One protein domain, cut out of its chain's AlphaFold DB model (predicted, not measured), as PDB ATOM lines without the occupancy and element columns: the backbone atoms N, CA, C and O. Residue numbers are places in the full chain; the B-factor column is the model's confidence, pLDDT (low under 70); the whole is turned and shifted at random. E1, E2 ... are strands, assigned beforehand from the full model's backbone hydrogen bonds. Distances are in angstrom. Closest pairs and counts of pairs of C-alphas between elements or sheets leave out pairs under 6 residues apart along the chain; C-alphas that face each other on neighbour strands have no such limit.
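This is residues 144 to 227 of the 973 residues of the protein "T9SS type A sorting domain-containing protein" of Calditrichaceae bacterium (UniProt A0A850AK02). A small, compact sandwich of two sheets, E3 E2 E5 E8 facing E4 E1 E9, is extended at one end by a third small sheet, E6 E7 E10. The long stretch from residue 192 to residue 209, with no named element, crosses from that end sheet to E8 along the side of the sandwich where E8 and E9 are edge strands, and on its way residues 198 to 199 pair with E9. The printed part has 84 residues with no named helix and ten named strands, E1 to E10 in order along the chain, and its class is all strand. The sheets E3 E2 E5 E8 and E6 E7 E10 are antiparallel, and E4 E1 E9 is mixed. The whole is compact, with a radius of gyration of the C-alphas of 12.2 A, and its outline is elongated, spanning 38 by 24 by 20 A.

The largest sheet runs E3, residues 159 to 162, E2, residues 153 to 156, E5, residues 174 to 178, and E8, residues 210 to 214. It is only just strongly twisted, its C-alphas lying up to 4.5 A off their best plane. E2 and E3 are a hairpin, with N 154 and O 161 at 2.9 A. E5 is staggered: its residues 177 to 178 pair with E2, where N 178 and O 155 are 3.0 A apart, and its residues 174 to 177 pair with E8, where N 177 and O 210 are 2.9 A apart. Face to face with this sheet, in a sandwich of two sheets, is the sheet of E4, residues 165 to 169, E1, residues 144 to 147, and E9, residues 219 to 223. The parts that face each other are 7.6 A centre to centre, their best planes 9 degrees apart and their strands at 20 degrees. The closest C-alphas of E1 and E2 are those of Lys 146 and Val 154, at 6.7 A. E1 and E9 are parallel, at 20 degrees, with N 146 and O 221 at 2.8 A. E4 and E1 meet only at a point, where C-alphas 166 and 144 face each other at 4.5 A. E9 runs on at 39 degrees into E10, residues 225 to 227, in the third sheet with E6, residues 182 to 184, and E7, residues 187 to 191. E6 and E7 are a hairpin, with N 189 and O 182 at 2.7 A. E7 and E10 are antiparallel, with N 190 and O 226 at 2.8 A. E7 and E9 are apart.

E5, 13.4 A long, begins at C-alpha 174 (36.122, 92.502, 34.681). In the same sheet E2 measures 10.2 A, E3 10.4 A and E8 9.4 A. E1, 10.1 A long, begins at C-alpha 144 (46.876, 81.621, 33.357), and in its sheet E4 measures 13.1 A and E9 13.3 A. E7 measures 13.0 A and E6 6.4 A. E10, 7.0 A long, ends at C-alpha 227 (42.882, 68.956, 50.959).

The two C-alphas farthest apart are those of Pro 171 and Gly 186, at 38.3 A. The printed part has no cut. The link from E7 to E8, 18 residues, is long, and the other links are tight. The mean pLDDT of the printed part of this model is 73.9. Confidence is under 70 in 23 residues, namely residues 149 to 150, residues 192 to 211 and residue 223.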
ATOM      1  N   THR A 144      47.028  83.056  33.097       85.50
ATOM      2  CA  THR A 144      46.876  81.621  33.357       85.50
ATOM      3  C   THR A 144      46.141  81.439  34.672       85.50
ATOM      4  O   THR A 144      46.592  81.941  35.703       85.50
ATOM      5  N   VAL A 145      45.026  80.707  34.668       81.81
ATOM      6  CA  VAL A 145      44.261  80.418  35.890       81.81
ATOM      7  C   VAL A 145      44.520  78.974  36.295       81.81
ATOM      8  O   VAL A 145      44.190  78.035  35.572       81.81
ATOM      9  N   LYS A 146      45.118  78.777  37.466       78.62
ATOM     10  CA  LYS A 146      45.469  77.459  37.992       78.62
ATOM     11  C   LYS A 146      45.003  77.288  39.430       78.62
ATOM     12  O   LYS A 146      44.814  78.252  40.169       78.62
ATOM     13  N   ASN A 147      44.831  76.044  39.848       73.75
ATOM     14  CA  ASN A 147      44.823  75.710  41.264       73.75
ATOM     15  C   ASN A 147      46.282  75.512  41.751       73.75
ATOM     16  O   ASN A 147      47.221  75.529  40.954       73.75
ATOM     17  N   ARG A 148      46.485  75.381  43.067       72.62
ATOM     18  CA  ARG A 148      47.795  75.130  43.703       72.62
ATOM     19  C   ARG A 148      48.563  73.915  43.146       72.62
ATOM     20  O   ARG A 148      49.786  73.856  43.215       72.62
ATOM     21  N   TRP A 149      47.841  72.936  42.639       69.00
ATOM     22  CA  TRP A 149      48.286  71.751  41.923       69.00
ATOM     23  C   TRP A 149      48.170  71.957  40.398       69.00
ATOM     24  O   TRP A 149      47.215  72.533  39.873       69.00
ATOM     25  N   ASP A 150      49.118  71.401  39.644       67.44
ATOM     26  CA  ASP A 150      49.184  71.552  38.179       67.44
ATOM     27  C   ASP A 150      48.086  70.766  37.419       67.44
ATOM     28  O   ASP A 150      48.203  70.488  36.228       67.44
ATOM     29  N   SER A 151      47.025  70.320  38.100       72.38
ATOM     30  CA  SER A 151      45.875  69.628  37.502       72.38
ATOM     31  C   SER A 151      44.616  69.750  38.371       72.38
ATOM     32  O   SER A 151      44.670  70.174  39.523       72.38
ATOM     33  N   GLY A 152      43.459  69.425  37.792       77.69
ATOM     34  CA  GLY A 152      42.132  69.705  38.353       77.69
ATOM     35  C   GLY A 152      41.397  70.748  37.513       77.69
ATOM     36  O   GLY A 152      41.751  70.962  36.356       77.69
ATOM     37  N   PHE A 153      40.392  71.396  38.090       81.81
ATOM     38  CA  PHE A 153      39.545  72.391  37.438       81.81
ATOM     39  C   PHE A 153      39.515  73.721  38.200       81.81
ATOM     40  O   PHE A 153      39.732  73.766  39.416       81.81
ATOM     41  N   VAL A 154      39.212  74.788  37.464       82.81
ATOM     42  CA  VAL A 154      38.947  76.156  37.939       82.81
ATOM     43  C   VAL A 154      37.703  76.697  37.233       82.81
ATOM     44  O   VAL A 154      37.283  76.134  36.220       82.81
ATOM     45  N   LYS A 155      37.099  77.774  37.742       84.75
ATOM     46  CA  LYS A 155      36.001  78.458  37.051       84.75
ATOM     47  C   LYS A 155      36.357  79.894  36.693       84.75
ATOM     48  O   LYS A 155      36.871  80.630  37.535       84.75
ATOM     49  N   VAL A 156      36.017  80.272  35.463       87.12
ATOM     50  CA  VAL A 156      36.097  81.640  34.938       87.12
ATOM     51  C   VAL A 156      34.718  82.017  34.407       87.12
ATOM     52  O   VAL A 156      34.146  81.269  33.616       87.12
ATOM     53  N   ASP A 157      34.139  83.111  34.899       88.62
ATOM     54  CA  ASP A 157      32.775  83.558  34.581       88.62
ATOM     55  C   ASP A 157      31.727  82.436  34.730       88.62
ATOM     56  O   ASP A 157      30.839  82.244  33.901       88.62
ATOM     57  N   SER A 158      31.840  81.661  35.818       84.94
ATOM     58  CA  SER A 158      31.016  80.476  36.132       84.94
ATOM     59  C   SER A 158      31.175  79.263  35.199       84.94
ATOM     60  O   SER A 158      30.512  78.244  35.417       84.94
ATOM     61  N   ILE A 159      32.057  79.315  34.200       88.38
ATOM     62  CA  ILE A 159      32.351  78.200  33.291       88.38
ATOM     63  C   ILE A 159      33.578  77.441  33.802       88.38
ATOM     64  O   ILE A 159      34.556  78.044  34.230       88.38
ATOM     65  N   GLN A 160      33.517  76.106  33.784       88.31
ATOM     66  CA  GLN A 160      34.592  75.236  34.261       88.31
ATOM     67  C   GLN A 160      35.657  75.010  33.182       88.31
ATOM     68  O   GLN A 160      35.332  74.625  32.060       88.31
ATOM     69  N   TYR A 161      36.918  75.155  33.577       88.12
ATOM     70  CA  TYR A 161      38.112  74.988  32.749       88.12
ATOM     71  C   TYR A 161      39.139  74.105  33.454       88.12
ATOM     72  O   TYR A 161      39.055  73.891  34.669       88.12
ATOM     73  N   SER A 162      40.104  73.574  32.705       87.50
ATOM     74  CA  SER A 162      41.197  72.802  33.308       87.50
ATOM     75  C   SER A 162      42.150  73.739  34.059       87.50
ATOM     76  O   SER A 162      42.367  74.880  33.664       87.50
ATOM     77  N   SER A 163      42.729  73.277  35.166       85.25
ATOM     78  CA  SER A 163      43.765  74.024  35.889       85.25
ATOM     79  C   SER A 163      44.962  74.276  34.969       85.25
ATOM     80  O   SER A 163      45.455  73.339  34.341       85.25
ATOM     81  N   GLY A 164      45.433  75.523  34.908       84.25
ATOM     82  CA  GLY A 164      46.545  75.931  34.047       84.25
ATOM     83  C   GLY A 164      46.121  76.384  32.652       84.25
ATOM     84  O   GLY A 164      46.985  76.601  31.807       84.25
ATOM     85  N   GLU A 165      44.821  76.530  32.397       87.94
ATOM     86  CA  GLU A 165      44.316  77.044  31.126       87.94
ATOM     87  C   GLU A 165      44.632  78.543  30.967       87.94
ATOM     88  O   GLU A 165      44.594  79.318  31.933       87.94
ATOM     89  N   GLU A 166      45.005  78.933  29.746       88.19
ATOM     90  CA  GLU A 166      45.343  80.312  29.387       88.19
ATOM     91  C   GLU A 166      44.128  81.037  28.807       88.19
ATOM     92  O   GLU A 166      43.434  80.528  27.927       88.19
ATOM     93  N   PHE A 167      43.911  82.267  29.262       87.50
ATOM     94  CA  PHE A 167      42.823  83.137  28.830       87.50
ATOM     95  C   PHE A 167      43.385  84.449  28.293       87.50
ATOM     96  O   PHE A 167      44.403  84.942  28.777       87.50
ATOM     97  N   SER A 168      42.710  85.026  27.299       87.12
ATOM     98  CA  SER A 168      43.044  86.342  26.747       87.12
ATOM     99  C   SER A 168      41.886  87.306  26.978       87.12
ATOM    100  O   SER A 168      40.786  87.079  26.475       87.12
ATOM    101  N   PHE A 169      42.144  88.379  27.724       87.44
ATOM    102  CA  PHE A 169      41.148  89.383  28.102       87.44
ATOM    103  C   PHE A 169      41.561  90.781  27.659       87.44
ATOM    104  O   PHE A 169      42.744  91.060  27.492       87.44
ATOM    105  N   ALA A 170      40.591  91.671  27.472       85.19
ATOM    106  CA  ALA A 170      40.879  93.078  27.229       85.19
ATOM    107  C   ALA A 170      41.469  93.733  28.499       85.19
ATOM    108  O   ALA A 170      40.948  93.489  29.588       85.19
ATOM    109  N   PRO A 171      42.491  94.605  28.393       84.88
ATOM    110  CA  PRO A 171      42.975  95.377  29.530       84.88
ATOM    111  C   PRO A 171      41.829  96.113  30.236       84.88
ATOM    112  O   PRO A 171      41.076  96.871  29.622       84.88
ATOM    113  N   GLY A 172      41.691  95.871  31.536       81.88
ATOM    114  CA  GLY A 172      40.666  96.451  32.395       81.88
ATOM    115  C   GLY A 172      39.285  95.795  32.326       81.88
ATOM    116  O   GLY A 172      38.395  96.264  33.038       81.88
ATOM    117  N   SER A 173      39.075  94.733  31.535       85.69
ATOM    118  CA  SER A 173      37.816  93.978  31.586       85.69
ATOM    119  C   SER A 173      37.680  93.221  32.905       85.69
ATOM    120  O   SER A 173      38.668  92.764  33.483       85.69
ATOM    121  N   THR A 174      36.445  93.124  33.396       85.75
ATOM    122  CA  THR A 174      36.122  92.502  34.681       85.75
ATOM    123  C   THR A 174      35.606  91.081  34.495       85.75
ATOM    124  O   THR A 174      34.640  90.901  33.756       85.75
ATOM    125  N   HIS A 175      36.201  90.115  35.196       85.62
ATOM    126  CA  HIS A 175      35.837  88.693  35.127       85.62
ATOM    127  C   HIS A 175      35.726  88.066  36.519       85.62
ATOM    128  O   HIS A 175      36.403  88.502  37.456       85.62
ATOM    129  N   ASP A 176      34.890  87.040  36.651       83.62
ATOM    130  CA  ASP A 176      34.719  86.283  37.889       83.62
ATOM    131  C   ASP A 176      35.662  85.071  37.918       83.62
ATOM    132  O   ASP A 176      35.608  84.213  37.035       83.62
ATOM    133  N   PHE A 177      36.482  84.946  38.964       80.62
ATOM    134  CA  PHE A 177      37.374  83.798  39.173       80.62
ATOM    135  C   PHE A 177      37.008  83.046  40.458       80.62
ATOM    136  O   PHE A 177      37.082  83.591  41.565       80.62
ATOM    137  N   GLU A 178      36.638  81.769  40.324       76.56
ATOM    138  CA  GLU A 178      36.177  80.926  41.433       76.56
ATOM    139  C   GLU A 178      37.052  79.669  41.580       76.56
ATOM    140  O   GLU A 178      37.286  78.913  40.632       76.56
ATOM    141  N   ALA A 179      37.513  79.434  42.812       73.81
ATOM    142  CA  ALA A 179      38.077  78.156  43.223       73.81
ATOM    143  C   ALA A 179      36.928  77.219  43.609       73.81
ATOM    144  O   ALA A 179      36.076  77.590  44.413       73.81
ATOM    145  N   TRP A 180      36.907  76.013  43.048       72.44
ATOM    146  CA  TRP A 180      35.783  75.090  43.187       72.44
ATOM    147  C   TRP A 180      36.178  73.819  43.947       72.44
ATOM    148  O   TRP A 180      37.289  73.307  43.777       72.44
ATOM    149  N   GLU A 181      35.265  73.322  44.789       74.06
ATOM    150  CA  GLU A 181      35.442  72.055  45.500       74.06
ATOM    151  C   GLU A 181      35.474  70.888  44.512       74.06
ATOM    152  O   GLU A 181      34.596  70.756  43.660       74.06
ATOM    153  N   GLN A 182      36.489  70.035  44.608       77.06
ATOM    154  CA  GLN A 182      36.729  68.974  43.627       77.06
ATOM    155  C   GLN A 182      37.485  67.800  44.237       77.06
ATOM    156  O   GLN A 182      38.149  67.968  45.251       77.06
ATOM    157  N   ASN A 183      37.449  66.628  43.603       76.00
ATOM    158  CA  ASN A 183      38.316  65.518  43.991       76.00
ATOM    159  C   ASN A 183      39.594  65.525  43.141       76.00
ATOM    160  O   ASN A 183      39.525  65.541  41.909       76.00
ATOM    161  N   TYR A 184      40.754  65.514  43.790       75.06
ATOM    162  CA  TYR A 184      42.050  65.509  43.129       75.06
ATOM    163  C   TYR A 184      43.039  64.591  43.852       75.06
ATOM    164  O   TYR A 184      43.284  64.722  45.050       75.06
ATOM    165  N   GLY A 185      43.621  63.637  43.117       74.44
ATOM    166  CA  GLY A 185      44.644  62.735  43.658       74.44
ATOM    167  C   GLY A 185      44.181  61.884  44.850       74.44
ATOM    168  O   GLY A 185      45.012  61.503  45.670       74.44
ATOM    169  N   GLY A 186      42.874  61.609  44.966       79.56
ATOM    170  CA  GLY A 186      42.277  60.864  46.083       79.56
ATOM    171  C   GLY A 186      41.823  61.724  47.269       79.56
ATOM    172  O   GLY A 186      41.274  61.173  48.218       79.56
ATOM    173  N   TYR A 187      42.005  63.044  47.207       82.12
ATOM    174  CA  TYR A 187      41.558  63.997  48.223       82.12
ATOM    175  C   TYR A 187      40.364  64.800  47.714       82.12
ATOM    176  O   TYR A 187      40.372  65.251  46.570       82.12
ATOM    177  N   ASP A 188      39.375  65.039  48.571       83.94
ATOM    178  CA  ASP A 188      38.406  66.106  48.323       83.94
ATOM    179  C   ASP A 188      39.070  67.445  48.642       83.94
ATOM    180  O   ASP A 188      39.832  67.555  49.595       83.94
ATOM    181  N   MET A 189      38.825  68.461  47.835       80.44
ATOM    182  CA  MET A 189      39.466  69.765  47.923       80.44
ATOM    183  C   MET A 189      38.421  70.783  48.314       80.44
ATOM    184  O   MET A 189      37.381  70.858  47.666       80.44
ATOM    185  N   VAL A 190      38.706  71.585  49.332       78.88
ATOM    186  CA  VAL A 190      37.808  72.642  49.790       78.88
ATOM    187  C   VAL A 190      38.477  73.992  49.804       78.88
ATOM    188  O   VAL A 190      39.692  74.141  49.969       78.88
ATOM    189  N   PHE A 191      37.632  74.995  49.652       71.81
ATOM    190  CA  PHE A 191      38.009  76.367  49.874       71.81
ATOM    191  C   PHE A 191      38.003  76.670  51.382       71.81
ATOM    192  O   PHE A 191      37.022  76.381  52.065       71.81
ATOM    193  N   LYS A 192      39.088  77.245  51.921       66.88
ATOM    194  CA  LYS A 192      39.204  77.582  53.352       66.88
ATOM    195  C   LYS A 192      38.918  79.076  53.583       66.88
ATOM    196  O   LYS A 192      39.735  79.909  53.185       66.88
ATOM    197  N   PRO A 193      37.814  79.440  54.260       50.19
ATOM    198  CA  PRO A 193      37.500  80.835  54.572       50.19
ATOM    199  C   PRO A 193      38.563  81.457  55.492       50.19
ATOM    200  O   PRO A 193      38.975  80.836  56.474       50.19
ATOM    201  N   GLY A 194      39.015  82.678  55.193       53.84
ATOM    202  CA  GLY A 194      40.027  83.408  55.980       53.84
ATOM    203  C   GLY A 194      41.502  83.188  55.591       53.84
ATOM    204  O   GLY A 194      42.345  83.988  55.990       53.84
ATOM    205  N   GLU A 195      41.825  82.185  54.765       55.84
ATOM    206  CA  GLU A 195      43.138  82.039  54.089       55.84
ATOM    207  C   GLU A 195      43.028  82.325  52.587       55.84
ATOM    208  O   GLU A 195      43.663  81.719  51.726       55.84
ATOM    209  N   GLU A 196      42.159  83.274  52.288       56.44
ATOM    210  CA  GLU A 196      41.697  83.608  50.963       56.44
ATOM    211  C   GLU A 196      42.799  84.274  50.136       56.44
ATOM    212  O   GLU A 196      43.174  85.411  50.429       56.44
ATOM    213  N   LYS A 197      43.369  83.576  49.142       55.09
ATOM    214  CA  LYS A 197      44.450  84.126  48.310       55.09
ATOM    215  C   LYS A 197      44.361  83.659  46.860       55.09
ATOM    216  O   LYS A 197      44.558  82.476  46.588       55.09
ATOM    217  N   TRP A 198      44.156  84.610  45.955       58.94
ATOM    218  CA  TRP A 198      44.680  84.554  44.590       58.94
ATOM    219  C   TRP A 198      45.885  85.502  44.526       58.94
ATOM    220  O   TRP A 198      45.838  86.612  45.059       58.94
ATOM    221  N   ILE A 199      46.997  85.054  43.945       55.91
ATOM    222  CA  ILE A 199      48.246  85.830  43.864       55.91
ATOM    223  C   ILE A 199      48.425  86.303  42.424       55.91
ATOM    224  O   ILE A 199      48.384  85.471  41.528       55.91
ATOM    225  N   THR A 200      48.653  87.603  42.215       52.16
ATOM    226  CA  THR A 200      49.209  88.159  40.969       52.16
ATOM    227  C   THR A 200      50.741  88.254  41.074       52.16
ATOM    228  O   THR A 200      51.246  88.384  42.193       52.16
ATOM    229  N   PRO A 201      51.504  88.249  39.963       48.00
ATOM    230  CA  PRO A 201      52.974  88.204  39.995       48.00
ATOM    231  C   PRO A 201      53.704  89.327  40.771       48.00
ATOM    232  O   PRO A 201      54.837  89.091  41.180       48.00
ATOM    233  N   ASP A 202      53.080  90.490  41.036       50.38
ATOM    234  CA  ASP A 202      53.793  91.700  41.505       50.38
ATOM    235  C   ASP A 202      53.508  92.235  42.943       50.38
ATOM    236  O   ASP A 202      54.073  93.266  43.312       50.38
ATOM    237  N   GLY A 203      52.709  91.607  43.827       48.34
ATOM    238  CA  GLY A 203      52.560  92.144  45.210       48.34
ATOM    239  C   GLY A 203      51.365  91.678  46.067       48.34
ATOM    240  O   GLY A 203      50.540  90.911  45.588       48.34
ATOM    241  N   PRO A 204      51.277  92.082  47.360       51.09
ATOM    242  CA  PRO A 204      50.814  91.206  48.445       51.09
ATOM    243  C   PRO A 204      49.292  91.227  48.715       51.09
ATOM    244  O   PRO A 204      48.778  92.153  49.330       51.09
ATOM    245  N   PHE A 205      48.646  90.105  48.376       50.94
ATOM    246  CA  PHE A 205      47.356  89.559  48.859       50.94
ATOM    247  C   PHE A 205      46.024  90.220  48.427       50.94
ATOM    248  O   PHE A 205      45.691  91.317  48.868       50.94
ATOM    249  N   TYR A 206      45.189  89.439  47.717       46.94
ATOM    250  CA  TYR A 206      43.732  89.618  47.545       46.94
ATOM    251  C   TYR A 206      42.968  88.289  47.762       46.94
ATOM    252  O   TYR A 206      43.541  87.216  47.577       46.94
ATOM    253  N   THR A 207      41.699  88.383  48.187       44.59
ATOM    254  CA  THR A 207      40.875  87.351  48.862       44.59
ATOM    255  C   THR A 207      39.937  86.520  47.940       44.59
ATOM    256  O   THR A 207      40.143  86.485  46.731       44.59
ATOM    257  N   ALA A 208      38.975  85.757  48.489       50.81
ATOM    258  CA  ALA A 208      38.307  84.597  47.874       50.81
ATOM    259  C   ALA A 208      37.146  84.987  46.984       50.81
ATOM    260  O   ALA A 208      36.418  85.905  47.343       50.81
ATOM    261  N   LEU A 209      36.921  84.203  45.919       59.12
ATOM    262  CA  LEU A 209      35.984  84.515  44.840       59.12
ATOM    263  C   LEU A 209      36.249  85.935  44.328       59.12
ATOM    264  O   LEU A 209      35.717  86.915  44.850       59.12
ATOM    265  N   ILE A 210      37.075  86.057  43.291       66.00
ATOM    266  CA  ILE A 210      37.305  87.379  42.720       66.00
ATOM    267  C   ILE A 210      36.123  87.689  41.812       66.00
ATOM    268  O   ILE A 210      36.126  87.296  40.653       66.00
ATOM    269  N   GLN A 211      35.089  88.327  42.357       68.06
ATOM    270  CA  GLN A 211      34.002  88.865  41.544       68.06
ATOM    271  C   GLN A 211      34.451  90.156  40.867       68.06
ATOM    272  O   GLN A 211      34.999  91.044  41.523       68.06
ATOM    273  N   ASN A 212      34.146  90.292  39.581       71.50
ATOM    274  CA  ASN A 212      34.423  91.470  38.768       71.50
ATOM    275  C   ASN A 212      35.900  91.917  38.817       71.50
ATOM    276  O   ASN A 212      36.190  93.111  38.924       71.50
ATOM    277  N   HIS A 213      36.847  90.980  38.741       76.25
ATOM    278  CA  HIS A 213      38.278  91.289  38.746       76.25
ATOM    279  C   HIS A 213      38.704  91.995  37.465       76.25
ATOM    280  O   HIS A 213      38.624  91.401  36.391       76.25
ATOM    281  N   ALA A 214      39.210  93.222  37.574       80.94
ATOM    282  CA  ALA A 214      39.755  93.940  36.429       80.94
ATOM    283  C   ALA A 214      41.139  93.384  36.049       80.94
ATOM    284  O   ALA A 214      42.105  93.538  36.800       80.94
ATOM    285  N   VAL A 215      41.256  92.774  34.869       80.38
ATOM    286  CA  VAL A 215      42.521  92.216  34.368       80.38
ATOM    287  C   VAL A 215      43.399  93.345  33.824       80.38
ATOM    288  O   VAL A 215      43.162  93.843  32.730       80.38
ATOM    289  N   GLN A 216      44.389  93.785  34.605       77.44
ATOM    290  CA  GLN A 216      45.267  94.912  34.245       77.44
ATOM    291  C   GLN A 216      46.617  94.477  33.660       77.44
ATOM    292  O   GLN A 216      47.161  95.198  32.833       77.44
ATOM    293  N   ASP A 217      47.124  93.304  34.056       76.88
ATOM    294  CA  ASP A 217      48.465  92.816  33.713       76.88
ATOM    295  C   ASP A 217      48.468  91.297  33.481       76.88
ATOM    296  O   ASP A 217      47.622  90.562  34.007       76.88
ATOM    297  N   SER A 218      49.431  90.819  32.686       77.00
ATOM    298  CA  SER A 218      49.612  89.390  32.401       77.00
ATOM    299  C   SER A 218      50.155  88.652  33.617       77.00
ATOM    300  O   SER A 218      51.007  89.180  34.332       77.00
ATOM    301  N   GLY A 219      49.741  87.403  33.829       75.19
ATOM    302  CA  GLY A 219      50.270  86.630  34.948       75.19
ATOM    303  C   GLY A 219      49.511  85.362  35.296       75.19
ATOM    304  O   GLY A 219      48.485  85.032  34.703       75.19
ATOM    305  N   ASN A 220      50.029  84.671  36.309       75.31
ATOM    306  CA  ASN A 220      49.403  83.485  36.877       75.31
ATOM    307  C   ASN A 220      48.479  83.882  38.023       75.31
ATOM    308  O   ASN A 220      48.901  84.618  38.908       75.31
ATOM    309  N   TYR A 221      47.279  83.317  38.032       73.62
ATOM    310  CA  TYR A 221      46.312  83.376  39.116       73.62
ATOM    311  C   TYR A 221      46.235  81.973  39.715       73.62
ATOM    312  O   TYR A 221      45.822  81.033  39.039       73.62
ATOM    313  N   GLU A 222      46.673  81.813  40.965       73.38
ATOM    314  CA  GLU A 222      46.681  80.518  41.660       73.38
ATOM    315  C   GLU A 222      45.676  80.472  42.820       73.38
ATOM    316  O   GLU A 222      45.771  81.282  43.743       73.38
ATOM    317  N   ALA A 223      44.763  79.495  42.810       69.44
ATOM    318  CA  ALA A 223      43.844  79.230  43.919       69.44
ATOM    319  C   ALA A 223      44.488  78.379  45.027       69.44
ATOM    320  O   ALA A 223      44.912  77.245  44.784       69.44
ATOM    321  N   GLN A 224      44.451  78.865  46.273       71.12
ATOM    322  CA  GLN A 224      44.837  78.105  47.473       71.12
ATOM    323  C   GLN A 224      43.701  77.180  47.948       71.12
ATOM    324  O   GLN A 224      43.102  77.400  49.000       71.12
ATOM    325  N   LEU A 225      43.365  76.161  47.155       76.81
ATOM    326  CA  LEU A 225      42.512  75.062  47.622       76.81
ATOM    327  C   LEU A 225      43.258  74.244  48.697       76.81
ATOM    328  O   LEU A 225      44.490  74.238  48.730       76.81
ATOM    329  N   TRP A 226      42.509  73.572  49.570       79.69
ATOM    330  CA  TRP A 226      43.030  72.788  50.691       79.69
ATOM    331  C   TRP A 226      42.468  71.369  50.647       79.69
ATOM    332  O   TRP A 226      41.275  71.178  50.419       79.69
ATOM    333  N   ARG A 227      43.306  70.361  50.883       86.19
ATOM    334  CA  ARG A 227      42.882  68.956  50.959       86.19
ATOM    335  C   ARG A 227      41.994  68.721  52.176       86.19
ATOM    336  O   ARG A 227      42.343  69.111  53.283       86.19
TER     337      ARG A 227